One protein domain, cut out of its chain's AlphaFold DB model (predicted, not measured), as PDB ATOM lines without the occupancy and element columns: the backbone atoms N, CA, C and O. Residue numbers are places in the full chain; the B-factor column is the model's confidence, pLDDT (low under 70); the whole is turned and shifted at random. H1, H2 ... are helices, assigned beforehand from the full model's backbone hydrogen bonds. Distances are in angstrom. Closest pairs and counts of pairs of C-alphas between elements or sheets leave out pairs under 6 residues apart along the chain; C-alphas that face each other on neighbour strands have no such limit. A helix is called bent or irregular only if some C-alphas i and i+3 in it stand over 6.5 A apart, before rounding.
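AT A GLANCE: This is residues 202 to 351 of the 502 residues of the protein "Flg_hook domain-containing protein" of Eubacterium sp (UniProt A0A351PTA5). The longest helix, H9, forms one end of a two-layered helical body: H9, H2, H5 and H4 follow one another in one layer, and H1, H7 and H3 lie side by side in the other. H7 touches four helices across and within the layers, while short H6 is near one end of H7 and short H8 is at the far end of H9. The printed part has 150 residues with nine named helices, H1 to H9 in chain order, and no named strand; the class is all helix. The whole is compact, with a radius of gyration of the C-alphas of 15.2 A and a rounded outline of 43 by 37 by 27 A.

IN THESE COORDINATES: H9, residues 321 to 342, measures 31.2 A and ends at C-alpha 342 (167.181, 120.064, 212.801). H7 is residues 295 to 309, 21.1 A. H1, residues 202 to 216, 23.6 A, begins at C-alpha 202 (169.380, 146.740, 215.474). H2 is residues 218 to 228, H3 residues 240 to 254, H4 residues 259 to 267, H5 residues 272 to 285 (20.2 A), H6 residues 289 to 292 and H8 residues 313 to 316. H3 is irregular, with C-alphas 243 and 246 9.4 A apart; H1 and H2 are only just irregular, with 6.7 A between C-alphas 202 and 205 and 6.9 A between C-alphas 219 and 222.

HOW THE PARTS SIT: With residues 335 to 340 alone, H9 touches H2 at a shallow tilt of 25 degrees, opposite ways; the closest C-alphas, of Ile 227 and Ile 336, are 5.7 A apart. H9 also touches H7, the hub, residues 328 to 332 meeting 308 to 309 alone, at a steep tilt of 59 degrees; the closest C-alphas, of Phe 309 and Met 329, are 6.4 A apart. H8 and H9 only just touch, with 3 pairs of C-alphas within 8 A, and only at the corner. H1, H2, H3, H5 and H7 form a bundle, a group of helices packed together. H2 and H5 touch at 23 degrees, a shallow tilt, with the C-alphas of Lys 225 and Gly 277 closest at 5.2 A. H1 and H7 touch at a steep tilt of 41 degrees, with Thr 208 and Lys 302 closest, their C-alphas 5.6 A apart. H3 and H4 are a hairpin. H4 is apart from H7, and H9 is apart from H3. In H4, H5, H7 and H9 each O i to N i+4 pair is within hydrogen-bond range; H1 has 8 of 11, H2 5 of 7, H3 8 of 11, and H6 and H8 are too short for such a pair.

THE WHOLE: The C-alphas farthest apart, of Phe 286 and Asn 319, are 45.4 A from each other. The printed part has no cut. The link from H2 to H3, 11 residues, is long; the other links are tight. Mean pLDDT of the printed part is 91.7, and residues 234 and 236 are under 70.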
ATOM      1  N   ASP A 202     170.705 146.495 216.062       82.69
ATOM      2  CA  ASP A 202     169.380 146.740 215.474       82.69
ATOM      3  C   ASP A 202     168.646 145.440 215.118       82.69
ATOM      4  O   ASP A 202     167.418 145.406 215.039       82.69
ATOM      5  N   LYS A 203     169.385 144.337 214.943       86.12
ATOM      6  CA  LYS A 203     168.830 143.013 214.611       86.12
ATOM      7  C   LYS A 203     168.448 142.200 215.851       86.12
ATOM      8  O   LYS A 203     167.692 141.230 215.746       86.12
ATOM      9  N   LEU A 204     168.944 142.568 217.034       90.88
ATOM     10  CA  LEU A 204     168.697 141.830 218.282       90.88
ATOM     11  C   LEU A 204     167.243 141.875 218.780       90.88
ATOM     12  O   LEU A 204     166.784 140.849 219.299       90.88
ATOM     13  N   PRO A 205     166.485 142.981 218.622       90.94
ATOM     14  CA  PRO A 205     165.066 143.003 218.957       90.94
ATOM     15  C   PRO A 205     164.272 141.922 218.218       90.94
ATOM     16  O   PRO A 205     163.524 141.192 218.864       90.94
ATOM     17  N   ALA A 206     164.512 141.732 216.917       92.75
ATOM     18  CA  ALA A 206     163.826 140.714 216.115       92.75
ATOM     19  C   ALA A 206     164.137 139.281 216.586       92.75
ATOM     20  O   ALA A 206     163.256 138.419 216.618       92.75
ATOM     21  N   ILE A 207     165.380 139.017 217.014       95.12
ATOM     22  CA  ILE A 207     165.748 137.736 217.639       95.12
ATOM     23  C   ILE A 207     165.010 137.552 218.961       95.12
ATOM     24  O   ILE A 207     164.426 136.498 219.197       95.12
ATOM     25  N   THR A 208     165.023 138.570 219.821       94.69
ATOM     26  CA  THR A 208     164.366 138.516 221.134       94.69
ATOM     27  C   THR A 208     162.865 138.281 220.991       94.69
ATOM     28  O   THR A 208     162.293 137.457 221.709       94.69
ATOM     29  N   GLU A 209     162.234 138.970 220.045       95.31
ATOM     30  CA  GLU A 209     160.825 138.801 219.716       95.31
ATOM     31  C   GLU A 209     160.550 137.389 219.203       95.31
ATOM     32  O   GLU A 209     159.692 136.708 219.758       95.31
ATOM     33  N   SER A 210     161.336 136.896 218.245       95.69
ATOM     34  CA  SER A 210     161.185 135.533 217.725       95.69
ATOM     35  C   SER A 210     161.332 134.466 218.821       95.69
ATOM     36  O   SER A 210     160.542 133.527 218.881       95.69
ATOM     37  N   LEU A 211     162.311 134.606 219.724       95.38
ATOM     38  CA  LEU A 211     162.483 133.689 220.863       95.38
ATOM     39  C   LEU A 211     161.322 133.785 221.857       95.38
ATOM     40  O   LEU A 211     160.917 132.780 222.437       95.38
ATOM     41  N   THR A 212     160.766 134.981 222.043       94.69
ATOM     42  CA  THR A 212     159.592 135.191 222.894       94.69
ATOM     43  C   THR A 212     158.340 134.573 222.275       94.69
ATOM     44  O   THR A 212     157.574 133.936 222.988       94.69
ATOM     45  N   GLN A 213     158.152 134.688 220.961       93.75
ATOM     46  CA  GLN A 213     157.051 134.047 220.237       93.75
ATOM     47  C   GLN A 213     157.138 132.515 220.311       93.75
ATOM     48  O   GLN A 213     156.115 131.842 220.397       93.75
ATOM     49  N   MET A 214     158.346 131.938 220.374       94.69
ATOM     50  CA  MET A 214     158.513 130.495 220.600       94.69
ATOM     51  C   MET A 214     157.972 130.028 221.962       94.69
ATOM     52  O   MET A 214     157.631 128.856 222.094       94.69
ATOM     53  N   LEU A 215     157.839 130.909 222.964       93.38
ATOM     54  CA  LEU A 215     157.169 130.564 224.226       93.38
ATOM     55  C   LEU A 215     155.664 130.324 224.040       93.38
ATOM     56  O   LEU A 215     155.056 129.632 224.852       93.38
ATOM     57  N   GLU A 216     155.050 130.870 222.988       88.81
ATOM     58  CA  GLU A 216     153.612 130.729 222.737       88.81
ATOM     59  C   GLU A 216     153.243 129.335 222.212       88.81
ATOM     60  O   GLU A 216     152.088 128.913 222.324       88.81
ATOM     61  N   ASN A 217     154.223 128.603 221.672       86.00
ATOM     62  CA  ASN A 217     154.044 127.272 221.113       86.00
ATOM     63  C   ASN A 217     154.803 126.217 221.928       86.00
ATOM     64  O   ASN A 217     156.030 126.154 221.914       86.00
ATOM     65  N   THR A 218     154.074 125.311 222.583       80.38
ATOM     66  CA  THR A 218     154.681 124.255 223.412       80.38
ATOM     67  C   THR A 218     155.599 123.311 222.633       80.38
ATOM     68  O   THR A 218     156.530 122.764 223.219       80.38
ATOM     69  N   GLU A 219     155.370 123.128 221.328       84.81
ATOM     70  CA  GLU A 219     156.238 122.313 220.459       84.81
ATOM     71  C   GLU A 219     157.627 122.941 220.260       84.81
ATOM     72  O   GLU A 219     158.601 122.238 219.989       84.81
ATOM     73  N   ASP A 220     157.740 124.256 220.466       92.56
ATOM     74  CA  ASP A 220     158.968 125.020 220.250       92.56
ATOM     75  C   ASP A 220     159.815 125.140 221.521       92.56
ATOM     76  O   ASP A 220     160.964 125.574 221.448       92.56
ATOM     77  N   LEU A 221     159.304 124.701 222.680       93.81
ATOM     78  CA  LEU A 221     160.011 124.800 223.962       93.81
ATOM     79  C   LEU A 221     161.316 124.008 223.984       93.81
ATOM     80  O   LEU A 221     162.291 124.469 224.573       93.81
ATOM     81  N   GLN A 222     161.361 122.849 223.321       94.81
ATOM     82  CA  GLN A 222     162.596 122.076 223.207       94.81
ATOM     83  C   GLN A 222     163.630 122.832 222.359       94.81
ATOM     84  O   GLN A 222     164.771 122.991 222.780       94.81
ATOM     85  N   VAL A 223     163.206 123.390 221.219       96.38
ATOM     86  CA  VAL A 223     164.055 124.207 220.335       96.38
ATOM     87  C   VAL A 223     164.571 125.445 221.076       96.38
ATOM     88  O   VAL A 223     165.759 125.756 221.020       96.38
ATOM     89  N   LEU A 224     163.695 126.133 221.813       96.69
ATOM     90  CA  LEU A 224     164.048 127.301 222.613       96.69
ATOM     91  C   LEU A 224     165.030 126.934 223.728       96.69
ATOM     92  O   LEU A 224     166.022 127.636 223.913       96.69
ATOM     93  N   LYS A 225     164.797 125.825 224.440       95.69
ATOM     94  CA  LYS A 225     165.719 125.323 225.462       95.69
ATOM     95  C   LYS A 225     167.092 125.036 224.860       95.69
ATOM     96  O   LYS A 225     168.088 125.430 225.461       95.69
ATOM     97  N   ASP A 226     167.159 124.398 223.698       95.12
ATOM     98  CA  ASP A 226     168.424 124.041 223.045       95.12
ATOM     99  C   ASP A 226     169.192 125.271 222.537       95.12
ATOM    100  O   ASP A 226     170.423 125.296 222.576       95.12
ATOM    101  N   ILE A 227     168.478 126.322 222.121       95.25
ATOM    102  CA  ILE A 227     169.066 127.630 221.796       95.25
ATOM    103  C   ILE A 227     169.589 128.316 223.064       95.25
ATOM    104  O   ILE A 227     170.746 128.723 223.127       95.25
ATOM    105  N   VAL A 228     168.741 128.435 224.085       93.44
ATOM    106  CA  VAL A 228     169.029 129.200 225.304       93.44
ATOM    107  C   VAL A 228     170.090 128.531 226.165       93.44
ATOM    108  O   VAL A 228     170.880 129.227 226.792       93.44
ATOM    109  N   SER A 229     170.125 127.204 226.205       89.69
ATOM    110  CA  SER A 229     171.030 126.441 227.075       89.69
ATOM    111  C   SER A 229     172.345 126.086 226.390       89.69
ATOM    112  O   SER A 229     173.146 125.358 226.970       89.69
ATOM    113  N   PHE A 230     172.571 126.562 225.160       89.50
ATOM    114  CA  PHE A 230     173.816 126.308 224.454       89.50
ATOM    115  C   PHE A 230     175.006 126.859 225.243       89.50
ATOM    116  O   PHE A 230     174.953 127.973 225.781       89.50
ATOM    117  N   ASP A 231     176.051 126.042 225.304       83.81
ATOM    118  CA  ASP A 231     177.284 126.302 226.027       83.81
ATOM    119  C   ASP A 231     178.466 125.825 225.183       83.81
ATOM    120  O   ASP A 231     178.364 124.836 224.444       83.81
ATOM    121  N   TYR A 232     179.593 126.517 225.288       77.81
ATOM    122  CA  TYR A 232     180.835 126.115 224.639       77.81
ATOM    123  C   TYR A 232     182.036 126.365 225.556       77.81
ATOM    124  O   TYR A 232     182.007 127.196 226.460       77.81
ATOM    125  N   GLU A 233     183.133 125.640 225.320       71.50
ATOM    126  CA  GLU A 233     184.328 125.747 226.163       71.50
ATOM    127  C   GLU A 233     184.862 127.188 226.239       71.50
ATOM    128  O   GLU A 233     185.173 127.805 225.215       71.50
ATOM    129  N   GLY A 234     185.009 127.691 227.470       63.47
ATOM    130  CA  GLY A 234     185.549 129.022 227.759       63.47
ATOM    131  C   GLY A 234     184.517 130.153 227.778       63.47
ATOM    132  O   GLY A 234     184.915 131.310 227.882       63.47
ATOM    133  N   GLU A 235     183.219 129.857 227.682       70.06
ATOM    134  CA  GLU A 235     182.169 130.867 227.820       70.06
ATOM    135  C   GLU A 235     182.064 131.375 229.271       70.06
ATOM    136  O   GLU A 235     181.919 130.605 230.221       70.06
ATOM    137  N   LEU A 236     182.128 132.695 229.446       66.06
ATOM    138  CA  LEU A 236     181.741 133.364 230.687       66.06
ATOM    139  C   LEU A 236     180.245 133.664 230.604       66.06
ATOM    140  O   LEU A 236     179.824 134.431 229.745       66.06
ATOM    141  N   SER A 237     179.453 133.065 231.489       77.88
ATOM    142  CA  SER A 237     178.015 133.328 231.574       77.88
ATOM    143  C   SER A 237     177.685 134.201 232.773       77.88
ATOM    144  O   SER A 237     178.215 134.002 233.869       77.88
ATOM    145  N   VAL A 238     176.773 135.149 232.579       85.62
ATOM    146  CA  VAL A 238     176.368 136.069 233.642       85.62
ATOM    147  C   VAL A 238     175.462 135.354 234.661       85.62
ATOM    148  O   VAL A 238     174.460 134.735 234.271       85.62
ATOM    149  N   PRO A 239     175.771 135.429 235.974       93.06
ATOM    150  CA  PRO A 239     174.894 134.911 237.020       93.06
ATOM    151  C   PRO A 239     173.512 135.571 236.980       93.06
ATOM    152  O   PRO A 239     173.390 136.776 236.748       93.06
ATOM    153  N   ALA A 240     172.459 134.808 237.280       93.06
ATOM    154  CA  ALA A 240     171.081 135.297 237.233       93.06
ATOM    155  C   ALA A 240     170.859 136.542 238.110       93.06
ATOM    156  O   ALA A 240     170.111 137.444 237.727       93.06
ATOM    157  N   LYS A 241     171.546 136.631 239.260       93.62
ATOM    158  CA  LYS A 241     171.471 137.803 240.145       93.62
ATOM    159  C   LYS A 241     172.032 139.072 239.500       93.62
ATOM    160  O   LYS A 241     171.446 140.137 239.675       93.62
ATOM    161  N   GLU A 242     173.152 138.968 238.787       91.19
ATOM    162  CA  GLU A 242     173.772 140.113 238.110       91.19
ATOM    163  C   GLU A 242     172.902 140.584 236.939       91.19
ATOM    164  O   GLU A 242     172.688 141.782 236.783       91.19
ATOM    165  N   ALA A 243     172.349 139.650 236.161       90.44
ATOM    166  CA  ALA A 243     171.544 139.978 234.988       90.44
ATOM    167  C   ALA A 243     170.167 140.574 235.333       90.44
ATOM    168  O   ALA A 243     169.706 141.506 234.677       90.44
ATOM    169  N   LEU A 244     169.481 140.046 236.354       92.94
ATOM    170  CA  LEU A 244     168.093 140.426 236.652       92.94
ATOM    171  C   LEU A 244     167.932 141.369 237.850       92.94
ATOM    172  O   LEU A 244     166.853 141.953 238.021       92.94
ATOM    173  N   GLY A 245     168.972 141.522 238.672       93.50
ATOM    174  CA  GLY A 245     168.881 142.176 239.974       93.50
ATOM    175  C   GLY A 245     168.054 141.369 240.981       93.50
ATOM    176  O   GLY A 245     167.478 140.327 240.668       93.50
ATOM    177  N   GLU A 246     167.973 141.858 242.219       94.12
ATOM    178  CA  GLU A 246     167.336 141.115 243.319       94.12
ATOM    179  C   GLU A 246     165.845 140.852 243.078       94.12
ATOM    180  O   GLU A 246     165.370 139.735 243.278       94.12
ATOM    181  N   GLN A 247     165.117 141.863 242.597       95.12
ATOM    182  CA  GLN A 247     163.686 141.734 242.330       95.12
ATOM    183  C   GLN A 247     163.409 140.766 241.173       95.12
ATOM    184  O   GLN A 247     162.556 139.890 241.297       95.12
ATOM    185  N   GLY A 248     164.153 140.885 240.068       95.62
ATOM    186  CA  GLY A 248     163.980 139.997 238.922       95.62
ATOM    187  C   GLY A 248     164.355 138.552 239.249       95.62
ATOM    188  O   GLY A 248     163.666 137.634 238.816       95.62
ATOM    189  N   LEU A 249     165.374 138.335 240.085       96.69
ATOM    190  CA  LEU A 249     165.720 137.004 240.584       96.69
ATOM    191  C   LEU A 249     164.593 136.401 241.434       96.69
ATOM    192  O   LEU A 249     164.214 135.244 241.240       96.69
ATOM    193  N   ALA A 250     164.032 137.197 242.350       96.94
ATOM    194  CA  ALA A 250     162.924 136.769 243.193       96.94
ATOM    195  C   ALA A 250     161.693 136.405 242.355       96.94
ATOM    196  O   ALA A 250     161.066 135.376 242.608       96.94
ATOM    197  N   ASP A 251     161.364 137.205 241.342       97.56
ATOM    198  CA  ASP A 251     160.231 136.941 240.456       97.56
ATOM    199  C   ASP A 251     160.470 135.728 239.552       97.56
ATOM    200  O   ASP A 251     159.568 134.904 239.410       97.56
ATOM    201  N   LEU A 252     161.686 135.549 239.024       97.00
ATOM    202  CA  LEU A 252     162.046 134.366 238.237       97.00
ATOM    203  C   LEU A 252     161.927 133.085 239.077       97.00
ATOM    204  O   LEU A 252     161.374 132.090 238.617       97.00
ATOM    205  N   SER A 253     162.374 133.118 240.337       96.81
ATOM    206  CA  SER A 253     162.301 131.956 241.233       96.81
ATOM    207  C   SER A 253     160.869 131.507 241.545       96.81
ATOM    208  O   SER A 253     160.638 130.331 241.823       96.81
ATOM    209  N   LYS A 254     159.889 132.423 241.510       96.69
ATOM    210  CA  LYS A 254     158.474 132.092 241.752       96.69
ATOM    211  C   LYS A 254     157.874 131.260 240.624       96.69
ATOM    212  O   LYS A 254     156.856 130.620 240.861       96.69
ATOM    213  N   LEU A 255     158.487 131.277 239.439       96.69
ATOM    214  CA  LEU A 255     158.055 130.471 238.301       96.69
ATOM    215  C   LEU A 255     158.427 128.992 238.461       96.69
ATOM    216  O   LEU A 255     157.781 128.147 237.851       96.69
ATOM    217  N   ALA A 256     159.438 128.684 239.282       96.44
ATOM    218  CA  ALA A 256     159.859 127.314 239.540       96.44
ATOM    219  C   ALA A 256     158.860 126.591 240.457       96.44
ATOM    220  O   ALA A 256     158.519 127.088 241.540       96.44
ATOM    221  N   LYS A 257     158.419 125.398 240.046       94.62
ATOM    222  CA  LYS A 257     157.487 124.551 240.815       94.62
ATOM    223  C   LYS A 257     158.234 123.627 241.777       94.62
ATOM    224  O   LYS A 257     157.763 123.372 242.887       94.62
ATOM    225  N   GLU A 258     159.405 123.160 241.373       94.94
ATOM    226  CA  GLU A 258     160.309 122.314 242.129       94.94
ATOM    227  C   GLU A 258     161.059 123.150 243.184       94.94
ATOM    228  O   GLU A 258     161.718 124.143 242.850       94.94
ATOM    229  N   PRO A 259     161.004 122.756 244.473       94.69
ATOM    230  CA  PRO A 259     161.659 123.495 245.552       94.69
ATOM    231  C   PRO A 259     163.169 123.669 245.355       94.69
ATOM    232  O   PRO A 259     163.702 124.734 245.654       94.69
ATOM    233  N   GLU A 260     163.845 122.646 244.822       95.31
ATOM    234  CA  GLU A 260     165.293 122.663 244.588       95.31
ATOM    235  C   GLU A 260     165.682 123.685 243.514       95.31
ATOM    236  O   GLU A 260     166.615 124.467 243.706       95.31
ATOM    237  N   LEU A 261     164.938 123.732 242.400       95.94
ATOM    238  CA  LEU A 261     165.164 124.715 241.341       95.94
ATOM    239  C   LEU A 261     164.904 126.134 241.853       95.94
ATOM    240  O   LEU A 261     165.709 127.036 241.622       95.94
ATOM    241  N   LYS A 262     163.815 126.323 242.603       97.00
ATOM    242  CA  LYS A 262     163.484 127.606 243.225       97.00
ATOM    243  C   LYS A 262     164.593 128.111 244.147       97.00
ATOM    244  O   LYS A 262     164.970 129.280 244.061       97.00
ATOM    245  N   GLU A 263     165.118 127.251 245.018       96.12
ATOM    246  CA  GLU A 263     166.218 127.594 245.926       96.12
ATOM    247  C   GLU A 263     167.505 127.918 245.154       96.12
ATOM    248  O   GLU A 263     168.165 128.919 245.442       96.12
ATOM    249  N   ALA A 264     167.824 127.133 244.122       96.19
ATOM    250  CA  ALA A 264     168.999 127.355 243.287       96.19
ATOM    251  C   ALA A 264     168.936 128.690 242.523       96.19
ATOM    252  O   ALA A 264     169.935 129.412 242.480       96.19
ATOM    253  N   ILE A 265     167.766 129.053 241.981       96.25
ATOM    254  CA  ILE A 265     167.546 130.366 241.354       96.25
ATOM    255  C   ILE A 265     167.672 131.472 242.407       96.25
ATOM    256  O   ILE A 265     168.408 132.428 242.189       96.25
ATOM    257  N   MET A 266     167.035 131.335 243.575       95.69
ATOM    258  CA  MET A 266     167.104 132.342 244.649       95.69
ATOM    259  C   MET A 266     168.522 132.597 245.163       95.69
ATOM    260  O   MET A 266     168.832 133.721 245.560       95.69
ATOM    261  N   LYS A 267     169.392 131.580 245.151       95.12
ATOM    262  CA  LYS A 267     170.807 131.737 245.510       95.12
ATOM    263  C   LYS A 267     171.523 132.718 244.576       95.12
ATOM    264  O   LYS A 267     172.398 133.454 245.020       95.12
ATOM    265  N   GLY A 268     171.132 132.747 243.301       91.56
ATOM    266  CA  GLY A 268     171.583 133.734 242.320       91.56
ATOM    267  C   GLY A 268     172.911 133.434 241.624       91.56
ATOM    268  O   GLY A 268     173.227 134.114 240.649       91.56
ATOM    269  N   ASP A 269     173.649 132.418 242.084       93.25
ATOM    270  CA  ASP A 269     174.939 131.994 241.513       93.25
ATOM    271  C   ASP A 269     174.785 131.244 240.179       93.25
ATOM    272  O   ASP A 269     175.733 131.163 239.400       93.25
ATOM    273  N   MET A 270     173.607 130.661 239.924       93.44
ATOM    274  CA  MET A 270     173.327 129.927 238.689       93.44
ATOM    275  C   MET A 270     173.376 130.881 237.483       93.44
ATOM    276  O   MET A 270     172.765 131.955 237.544       93.44
ATOM    277  N   PRO A 271     174.038 130.503 236.374       94.56
ATOM    278  CA  PRO A 271     173.969 131.252 235.125       94.56
ATOM    279  C   PRO A 271     172.522 131.474 234.677       94.56
ATOM    280  O   PRO A 271     171.710 130.547 234.715       94.56
ATOM    281  N   LEU A 272     172.193 132.680 234.202       95.38
ATOM    282  CA  LEU A 272     170.818 132.997 233.796       95.38
ATOM    283  C   LEU A 272     170.290 132.028 232.724       95.38
ATOM    284  O   LEU A 272     169.145 131.582 232.799       95.38
ATOM    285  N   LYS A 273     171.147 131.654 231.768       94.56
ATOM    286  CA  LYS A 273     170.824 130.688 230.712       94.56
ATOM    287  C   LYS A 273     170.432 129.311 231.252       94.56
ATOM    288  O   LYS A 273     169.492 128.701 230.753       94.56
ATOM    289  N   GLU A 274     171.104 128.851 232.307       94.81
ATOM    290  CA  GLU A 274     170.810 127.572 232.956       94.81
ATOM    291  C   GLU A 274     169.496 127.652 233.739       94.81
ATOM    292  O   GLU A 274     168.673 126.742 233.645       94.81
ATOM    293  N   ALA A 275     169.263 128.756 234.456       96.00
ATOM    294  CA  ALA A 275     168.012 128.985 235.176       96.00
ATOM    295  C   ALA A 275     166.806 128.960 234.226       96.00
ATOM    296  O   ALA A 275     165.835 128.244 234.475       96.00
ATOM    297  N   VAL A 276     166.892 129.680 233.102       97.00
ATOM    298  CA  VAL A 276     165.846 129.674 232.069       97.00
ATOM    299  C   VAL A 276     165.720 128.295 231.422       97.00
ATOM    300  O   VAL A 276     164.610 127.786 231.306       97.00
ATOM    301  N   GLY A 277     166.829 127.642 231.062       96.38
ATOM    302  CA  GLY A 277     166.814 126.298 230.475       96.38
ATOM    303  C   GLY A 277     166.124 125.256 231.366       96.38
ATOM    304  O   GLY A 277     165.337 124.444 230.871       96.38
ATOM    305  N   LYS A 278     166.358 125.308 232.685       96.31
ATOM    306  CA  LYS A 278     165.693 124.437 233.668       96.31
ATOM    307  C   LYS A 278     164.218 124.775 233.858       96.31
ATOM    308  O   LYS A 278     163.418 123.852 233.949       96.31
ATOM    309  N   LEU A 279     163.842 126.057 233.854       96.62
ATOM    310  CA  LEU A 279     162.432 126.469 233.889       96.62
ATOM    311  C   LEU A 279     161.668 125.986 232.649       96.62
ATOM    312  O   LEU A 279     160.558 125.477 232.774       96.62
ATOM    313  N   LEU A 280     162.265 126.088 231.459       96.50
ATOM    314  CA  LEU A 280     161.670 125.561 230.227       96.50
ATOM    315  C   LEU A 280     161.523 124.036 230.293       96.50
ATOM    316  O   LEU A 280     160.482 123.502 229.916       96.50
ATOM    317  N   GLU A 281     162.530 123.329 230.812       95.38
ATOM    318  CA  GLU A 281     162.458 121.879 231.017       95.38
ATOM    319  C   GLU A 281     161.363 121.470 232.004       95.38
ATOM    320  O   GLU A 281     160.594 120.545 231.733       95.38
ATOM    321  N   GLU A 282     161.280 122.152 233.141       95.81
ATOM    322  CA  GLU A 282     160.231 121.932 234.128       95.81
ATOM    323  C   GLU A 282     158.850 122.198 233.524       95.81
ATOM    324  O   GLU A 282     157.938 121.388 233.697       95.81
ATOM    325  N   ASN A 283     158.700 123.271 232.746       94.75
ATOM    326  CA  ASN A 283     157.439 123.601 232.095       94.75
ATOM    327  C   ASN A 283     157.046 122.583 231.010       94.75
ATOM    328  O   ASN A 283     155.863 122.348 230.799       94.75
ATOM    329  N   MET A 284     158.001 121.910 230.358       94.25
ATOM    330  CA  MET A 284     157.687 120.777 229.473       94.25
ATOM    331  C   MET A 284     157.125 119.568 230.243       94.25
ATOM    332  O   MET A 284     156.282 118.845 229.713       94.25
ATOM    333  N   LYS A 285     157.553 119.351 231.496       93.31
ATOM    334  CA  LYS A 285     157.018 118.291 232.378       93.31
ATOM    335  C   LYS A 285     155.675 118.691 232.997       93.31
ATOM    336  O   LYS A 285     154.784 117.852 233.128       93.31
ATOM    337  N   PHE A 286     155.527 119.966 233.355       92.12
ATOM    338  CA  PHE A 286     154.364 120.525 234.043       92.12
ATOM    339  C   PHE A 286     153.861 121.810 233.357       92.12
ATOM    340  O   PHE A 286     154.029 122.895 233.929       92.12
ATOM    341  N   PRO A 287     153.217 121.698 232.176       92.12
ATOM    342  CA  PRO A 287     152.838 122.847 231.355       92.12
ATOM    343  C   PRO A 287     152.065 123.917 232.117       92.12
ATOM    344  O   PRO A 287     151.033 123.641 232.731       92.12
ATOM    345  N   ASP A 288     152.571 125.143 232.047       93.00
ATOM    346  CA  ASP A 288     151.982 126.322 232.659       93.00
ATOM    347  C   ASP A 288     152.075 127.518 231.724       93.00
ATOM    348  O   ASP A 288     153.161 127.983 231.372       93.00
ATOM    349  N   LYS A 289     150.921 128.032 231.309       90.94
ATOM    350  CA  LYS A 289     150.898 129.174 230.401       90.94
ATOM    351  C   LYS A 289     151.292 130.468 231.111       90.94
ATOM    352  O   LYS A 289     151.918 131.317 230.492       90.94
ATOM    353  N   GLU A 290     151.014 130.592 232.411       91.44
ATOM    354  CA  GLU A 290     151.378 131.785 233.185       91.44
ATOM    355  C   GLU A 290     152.899 131.921 233.333       91.44
ATOM    356  O   GLU A 290     153.425 133.034 233.331       91.44
ATOM    357  N   VAL A 291     153.618 130.793 233.394       93.06
ATOM    358  CA  VAL A 291     155.090 130.778 233.380       93.06
ATOM    359  C   VAL A 291     155.622 131.265 232.035       93.06
ATOM    360  O   VAL A 291     156.501 132.125 232.011       93.06
ATOM    361  N   LEU A 292     155.077 130.756 230.927       93.94
ATOM    362  CA  LEU A 292     155.507 131.114 229.569       93.94
ATOM    363  C   LEU A 292     155.176 132.570 229.211       93.94
ATOM    364  O   LEU A 292     155.979 133.256 228.582       93.94
ATOM    365  N   ASP A 293     154.038 133.080 229.677       93.88
ATOM    366  CA  ASP A 293     153.622 134.466 229.451       93.88
ATOM    367  C   ASP A 293     154.287 135.463 230.417       93.88
ATOM    368  O   ASP A 293     154.129 136.681 230.268       93.88
ATOM    369  N   SER A 294     155.065 134.966 231.381       96.25
ATOM    370  CA  SER A 294     155.642 135.760 232.457       96.25
ATOM    371  C   SER A 294     156.584 136.866 231.952       96.25
ATOM    372  O   SER A 294     157.568 136.581 231.258       96.25
ATOM    373  N   PRO A 295     156.381 138.134 232.372       96.88
ATOM    374  CA  PRO A 295     157.261 139.239 231.997       96.88
ATOM    375  C   PRO A 295     158.723 139.024 232.398       96.88
ATOM    376  O   PRO A 295     159.626 139.436 231.671       96.88
ATOM    377  N   VAL A 296     158.981 138.366 233.537       97.19
ATOM    378  CA  VAL A 296     160.357 138.121 233.994       97.19
ATOM    379  C   VAL A 296     161.055 137.050 233.156       97.19
ATOM    380  O   VAL A 296     162.258 137.163 232.936       97.19
ATOM    381  N   LEU A 297     160.319 136.071 232.616       97.00
ATOM    382  CA  LEU A 297     160.879 135.079 231.695       97.00
ATOM    383  C   LEU A 297     161.232 135.722 230.347       97.00
ATOM    384  O   LEU A 297     162.339 135.530 229.850       97.00
ATOM    385  N   LYS A 298     160.339 136.557 229.799       96.38
ATOM    386  CA  LYS A 298     160.597 137.327 228.567       96.38
ATOM    387  C   LYS A 298     161.789 138.274 228.737       96.38
ATOM    388  O   LYS A 298     162.670 138.327 227.881       96.38
ATOM    389  N   LYS A 299     161.877 138.958 229.885       95.62
ATOM    390  CA  LYS A 299     163.052 139.763 230.253       95.62
ATOM    391  C   LYS A 299     164.315 138.905 230.333       95.62
ATOM    392  O   LYS A 299     165.338 139.304 229.795       95.62
ATOM    393  N   ALA A 300     164.256 137.733 230.966       96.38
ATOM    394  CA  ALA A 300     165.402 136.836 231.066       96.38
ATOM    395  C   ALA A 300     165.900 136.370 229.688       96.38
ATOM    396  O   ALA A 300     167.106 136.367 229.459       96.38
ATOM    397  N   LEU A 301     164.998 136.053 228.750       96.19
ATOM    398  CA  LEU A 301     165.372 135.745 227.365       96.19
ATOM    399  C   LEU A 301     166.078 136.922 226.686       96.19
ATOM    400  O   LEU A 301     167.125 136.718 226.075       96.19
ATOM    401  N   LYS A 302     165.559 138.147 226.841       94.50
ATOM    402  CA  LYS A 302     166.226 139.356 226.336       94.50
ATOM    403  C   LYS A 302     167.634 139.504 226.916       94.50
ATOM    404  O   LYS A 302     168.575 139.721 226.164       94.50
ATOM    405  N   GLU A 303     167.793 139.353 228.231       93.19
ATOM    406  CA  GLU A 303     169.104 139.461 228.883       93.19
ATOM    407  C   GLU A 303     170.092 138.402 228.377       93.19
ATOM    408  O   GLU A 303     171.273 138.702 228.224       93.19
ATOM    409  N   ILE A 304     169.619 137.190 228.067       93.75
ATOM    410  CA  ILE A 304     170.440 136.127 227.471       93.75
ATOM    411  C   ILE A 304     170.868 136.493 226.043       93.75
ATOM    412  O   ILE A 304     172.023 136.277 225.686       93.75
ATOM    413  N   VAL A 305     169.971 137.054 225.224       93.44
ATOM    414  CA  VAL A 305     170.320 137.545 223.877       93.44
ATOM    415  C   VAL A 305     171.348 138.671 223.976       93.44
ATOM    416  O   VAL A 305     172.381 138.613 223.312       93.44
ATOM    417  N   ASP A 306     171.108 139.654 224.842       90.88
ATOM    418  CA  ASP A 306     172.024 140.773 225.060       90.88
ATOM    419  C   ASP A 306     173.405 140.281 225.525       90.88
ATOM    420  O   ASP A 306     174.420 140.744 225.020       90.88
ATOM    421  N   ASP A 307     173.476 139.315 226.445       88.31
ATOM    422  CA  ASP A 307     174.749 138.747 226.915       88.31
ATOM    423  C   ASP A 307     175.511 137.994 225.807       88.31
ATOM    424  O   ASP A 307     176.742 138.043 225.719       88.31
ATOM    425  N   ARG A 308     174.788 137.319 224.905       88.88
ATOM    426  CA  ARG A 308     175.382 136.590 223.771       88.88
ATOM    427  C   ARG A 308     175.876 137.521 222.660       88.88
ATOM    428  O   ARG A 308     176.893 137.211 222.041       88.88
ATOM    429  N   PHE A 309     175.198 138.641 222.412       90.56
ATOM    430  CA  PHE A 309     175.429 139.465 221.218       90.56
ATOM    431  C   PHE A 309     175.865 140.907 221.484       90.56
ATOM    432  O   PHE A 309     176.105 141.637 220.523       90.56
ATOM    433  N   LEU A 310     176.014 141.317 222.744       89.81
ATOM    434  CA  LEU A 310     176.551 142.623 223.116       89.81
ATOM    435  C   LEU A 310     177.771 142.480 224.025       89.81
ATOM    436  O   LEU A 310     177.909 141.533 224.798       89.81
ATOM    437  N   MET A 311     178.649 143.472 223.954       87.56
ATOM    438  CA  MET A 311     179.848 143.588 224.771       87.56
ATOM    439  C   MET A 311     179.664 144.683 225.822       87.56
ATOM    440  O   MET A 311     179.134 145.758 225.535       87.56
ATOM    441  N   LYS A 312     180.132 144.460 227.054       85.81
ATOM    442  CA  LYS A 312     180.180 145.535 228.054       85.81
ATOM    443  C   LYS A 312     181.366 146.461 227.736       85.81
ATOM    444  O   LYS A 312     182.451 145.963 227.431       85.81
ATOM    445  N   PRO A 313     181.241 147.793 227.896       84.69
ATOM    446  CA  PRO A 313     182.352 148.723 227.664       84.69
ATOM    447  C   PRO A 313     183.637 148.383 228.440       84.69
ATOM    448  O   PRO A 313     184.739 148.587 227.940       84.69
ATOM    449  N   ALA A 314     183.506 147.817 229.646       82.94
ATOM    450  CA  ALA A 314     184.638 147.410 230.481       82.94
ATOM    451  C   ALA A 314     185.467 146.247 229.893       82.94
ATOM    452  O   ALA A 314     186.619 146.063 230.291       82.94
ATOM    453  N   ASP A 315     184.904 145.475 228.963       82.19
ATOM    454  CA  ASP A 315     185.580 144.333 228.347       82.19
ATOM    455  C   ASP A 315     186.354 144.734 227.083       82.19
ATOM    456  O   ASP A 315     187.340 144.088 226.738       82.19
ATOM    457  N   VAL A 316     185.986 145.843 226.427       81.19
ATOM    458  CA  VAL A 316     186.604 146.312 225.167       81.19
ATOM    459  C   VAL A 316     188.115 146.542 225.313       81.19
ATOM    460  O   VAL A 316     188.887 146.255 224.401       81.19
ATOM    461  N   GLY A 317     188.553 147.054 226.467       70.38
ATOM    462  CA  GLY A 317     189.958 147.386 226.732       70.38
ATOM    463  C   GLY A 317     190.840 146.203 227.143       70.38
ATOM    464  O   GLY A 317     192.048 146.375 227.323       70.38
ATOM    465  N   LYS A 318     190.269 145.008 227.326       79.31
ATOM    466  CA  LYS A 318     191.007 143.815 227.752       79.31
ATOM    467  C   LYS A 318     191.571 143.082 226.533       79.31
ATOM    468  O   LYS A 318     190.939 142.968 225.486       79.31
ATOM    469  N   ASN A 319     192.797 142.586 226.664       77.56
ATOM    470  CA  ASN A 319     193.503 141.963 225.550       77.56
ATOM    471  C   ASN A 319     192.824 140.647 225.127       77.56
ATOM    472  O   ASN A 319     192.712 139.738 225.941       77.56
ATOM    473  N   GLY A 320     192.434 140.537 223.856       81.12
ATOM    474  CA  GLY A 320     191.820 139.333 223.279       81.12
ATOM    475  C   GLY A 320     190.288 139.324 223.265       81.12
ATOM    476  O   GLY A 320     189.716 138.752 222.341       81.12
ATOM    477  N   GLU A 321     189.629 140.052 224.172       83.69
ATOM    478  CA  GLU A 321     188.171 139.965 224.375       83.69
ATOM    479  C   GLU A 321     187.349 140.298 223.124       83.69
ATOM    480  O   GLU A 321     186.357 139.636 222.849       83.69
ATOM    481  N   ILE A 322     187.764 141.277 222.307       83.69
ATOM    482  CA  ILE A 322     187.049 141.604 221.057       83.69
ATOM    483  C   ILE A 322     187.061 140.401 220.101       83.69
ATOM    484  O   ILE A 322     186.043 140.046 219.511       83.69
ATOM    485  N   LYS A 323     188.214 139.742 219.949       85.38
ATOM    486  CA  LYS A 323     188.343 138.568 219.077       85.38
ATOM    487  C   LYS A 323     187.517 137.399 219.614       85.38
ATOM    488  O   LYS A 323     186.867 136.694 218.836       85.38
ATOM    489  N   ASP A 324     187.557 137.195 220.923       86.88
ATOM    490  CA  ASP A 324     186.831 136.116 221.584       86.88
ATOM    491  C   ASP A 324     185.318 136.348 221.497       86.88
ATOM    492  O   ASP A 324     184.573 135.416 221.198       86.88
ATOM    493  N   PHE A 325     184.874 137.602 221.600       87.75
ATOM    494  CA  PHE A 325     183.491 138.017 221.385       87.75
ATOM    495  C   PHE A 325     182.992 137.701 219.965       87.75
ATOM    496  O   PHE A 325     181.960 137.052 219.799       87.75
ATOM    497  N   TYR A 326     183.743 138.058 218.921       87.88
ATOM    498  CA  TYR A 326     183.369 137.704 217.545       87.88
ATOM    499  C   TYR A 326     183.374 136.187 217.303       87.88
ATOM    500  O   TYR A 326     182.501 135.646 216.620       87.88
ATOM    501  N   THR A 327     184.332 135.480 217.906       89.38
ATOM    502  CA  THR A 327     184.389 134.012 217.855       89.38
ATOM    503  C   THR A 327     183.163 133.393 218.529       89.38
ATOM    504  O   THR A 327     182.589 132.441 217.993       89.38
ATOM    505  N   LYS A 328     182.734 133.948 219.669       89.38
ATOM    506  CA  LYS A 328     181.492 133.583 220.358       89.38
ATOM    507  C   LYS A 328     180.297 133.764 219.432       89.38
ATOM    508  O   LYS A 328     179.611 132.790 219.152       89.38
ATOM    509  N   MET A 329     180.100 134.958 218.874       90.50
ATOM    510  CA  MET A 329     178.973 135.244 217.979       90.50
ATOM    511  C   MET A 329     178.869 134.266 216.797       90.50
ATOM    512  O   MET A 329     177.776 133.808 216.452       90.50
ATOM    513  N   LEU A 330     179.998 133.906 216.178       91.88
ATOM    514  CA  LEU A 330     180.015 132.920 215.091       91.88
ATOM    515  C   LEU A 330     179.577 131.527 215.563       91.88
ATOM    516  O   LEU A 330     178.806 130.865 214.866       91.88
ATOM    517  N   LYS A 331     180.029 131.084 216.744       92.44
ATOM    518  CA  LYS A 331     179.600 129.807 217.341       92.44
ATOM    519  C   LYS A 331     178.111 129.822 217.688       92.44
ATOM    520  O   LYS A 331     177.406 128.872 217.357       92.44
ATOM    521  N   GLU A 332     177.641 130.911 218.288       91.88
ATOM    522  CA  GLU A 332     176.247 131.116 218.683       91.88
ATOM    523  C   GLU A 332     175.300 131.041 217.489       91.88
ATOM    524  O   GLU A 332     174.393 130.209 217.433       91.88
ATOM    525  N   THR A 333     175.557 131.858 216.469       94.88
ATOM    526  CA  THR A 333     174.726 131.884 215.259       94.88
ATOM    527  C   THR A 333     174.769 130.560 214.497       94.88
ATOM    528  O   THR A 333     173.748 130.127 213.952       94.88
ATOM    529  N   ALA A 334     175.916 129.872 214.474       95.12
ATOM    530  CA  ALA A 334     176.027 128.543 213.883       95.12
ATOM    531  C   ALA A 334     175.196 127.504 214.647       95.12
ATOM    532  O   ALA A 334     174.494 126.713 214.011       95.12
ATOM    533  N   ASN A 335     175.224 127.525 215.983       94.75
ATOM    534  CA  ASN A 335     174.418 126.620 216.795       94.75
ATOM    535  C   ASN A 335     172.918 126.874 216.615       94.75
ATOM    536  O   ASN A 335     172.185 125.930 216.335       94.75
ATOM    537  N   ILE A 336     172.473 128.132 216.699       96.00
ATOM    538  CA  ILE A 336     171.055 128.474 216.515       96.00
ATOM    539  C   ILE A 336     170.587 128.037 215.122       96.00
ATOM    540  O   ILE A 336     169.552 127.385 214.994       96.00
ATOM    541  N   SER A 337     171.385 128.306 214.082       96.81
ATOM    542  CA  SER A 337     171.082 127.855 212.717       96.81
ATOM    543  C   SER A 337     170.924 126.334 212.635       96.81
ATOM    544  O   SER A 337     169.989 125.850 212.002       96.81
ATOM    545  N   ARG A 338     171.821 125.576 213.280       97.06
ATOM    546  CA  ARG A 338     171.779 124.108 213.310       97.06
ATOM    547  C   ARG A 338     170.523 123.598 214.020       97.06
ATOM    548  O   ARG A 338     169.807 122.786 213.445       97.06
ATOM    549  N   VAL A 339     170.232 124.107 215.219       97.00
ATOM    550  CA  VAL A 339     169.046 123.727 216.008       97.00
ATOM    551  C   VAL A 339     167.759 123.999 215.222       97.00
ATOM    552  O   VAL A 339     166.884 123.140 215.139       97.00
ATOM    553  N   LEU A 340     167.662 125.157 214.560       96.75
ATOM    554  CA  LEU A 340     166.509 125.490 213.722       96.75
ATOM    555  C   LEU A 340     166.393 124.583 212.494       96.75
ATOM    556  O   LEU A 340     165.284 124.191 212.139       96.75
ATOM    557  N   GLN A 341     167.504 124.231 211.848       96.25
ATOM    558  CA  GLN A 341     167.492 123.298 210.719       96.25
ATOM    559  C   GLN A 341     167.041 121.895 211.137       96.25
ATOM    560  O   GLN A 341     166.182 121.318 210.471       96.25
ATOM    561  N   GLU A 342     167.563 121.371 212.247       96.19
ATOM    562  CA  GLU A 342     167.181 120.064 212.801       96.19
ATOM    563  C   GLU A 342     165.698 120.019 213.198       96.19
ATOM    564  O   GLU A 342     165.031 119.008 212.984       96.19
ATOM    565  N   ALA A 343     165.159 121.138 213.685       95.25
ATOM    566  CA  ALA A 343     163.744 121.294 214.014       95.25
ATOM    567  C   ALA A 343     162.834 121.576 212.797       95.25
ATOM    568  O   ALA A 343     161.641 121.821 212.967       95.25
ATOM    569  N   GLY A 344     163.368 121.604 211.566       95.25
ATOM    570  CA  GLY A 344     162.596 121.930 210.358       95.25
ATOM    571  C   GLY A 344     162.184 123.406 210.235       95.25
ATOM    572  O   GLY A 344     161.395 123.761 209.362       95.25
ATOM    573  N   LYS A 345     162.741 124.287 211.070       95.00
ATOM    574  CA  LYS A 345     162.491 125.739 211.126       95.00
ATOM    575  C   LYS A 345     163.566 126.564 210.410       95.00
ATOM    576  O   LYS A 345     163.733 127.743 210.700       95.00
ATOM    577  N   GLY A 346     164.286 125.977 209.450       93.44
ATOM    578  CA  GLY A 346     165.367 126.653 208.717       93.44
ATOM    579  C   GLY A 346     164.936 127.862 207.870       93.44
ATOM    580  O   GLY A 346     165.790 128.649 207.478       93.44
ATOM    581  N   ASN A 347     163.632 128.023 207.621       94.56
ATOM    582  CA  ASN A 347     163.046 129.154 206.890       94.56
ATOM    583  C   ASN A 347     162.278 130.126 207.809       94.56
ATOM    584  O   ASN A 347     161.459 130.901 207.321       94.56
ATOM    585  N   SER A 348     162.459 130.041 209.131       94.12
ATOM    586  CA  SER A 348     161.797 130.948 210.075       94.12
ATOM    587  C   SER A 348     162.392 132.360 210.025       94.12
ATOM    588  O   SER A 348     163.498 132.579 209.519       94.12
ATOM    589  N   GLU A 349     161.672 133.326 210.594       93.75
ATOM    590  CA  GLU A 349     162.180 134.685 210.798       93.75
ATOM    591  C   GLU A 349     163.451 134.681 211.656       93.75
ATOM    592  O   GLU A 349     164.468 135.236 211.249       93.75
ATOM    593  N   LEU A 350     163.457 133.920 212.759       95.00
ATOM    594  CA  LEU A 350     164.649 133.728 213.585       95.00
ATOM    595  C   LEU A 350     165.843 133.190 212.785       95.00
ATOM    596  O   LEU A 350     166.960 133.680 212.948       95.00
ATOM    597  N   ALA A 351     165.627 132.198 211.914       95.94
ATOM    598  CA  ALA A 351     166.691 131.648 211.072       95.94
ATOM    599  C   ALA A 351     167.270 132.710 210.124       95.94
ATOM    600  O   ALA A 351     168.475 132.712 209.867       95.94
TER     601      ALA A 351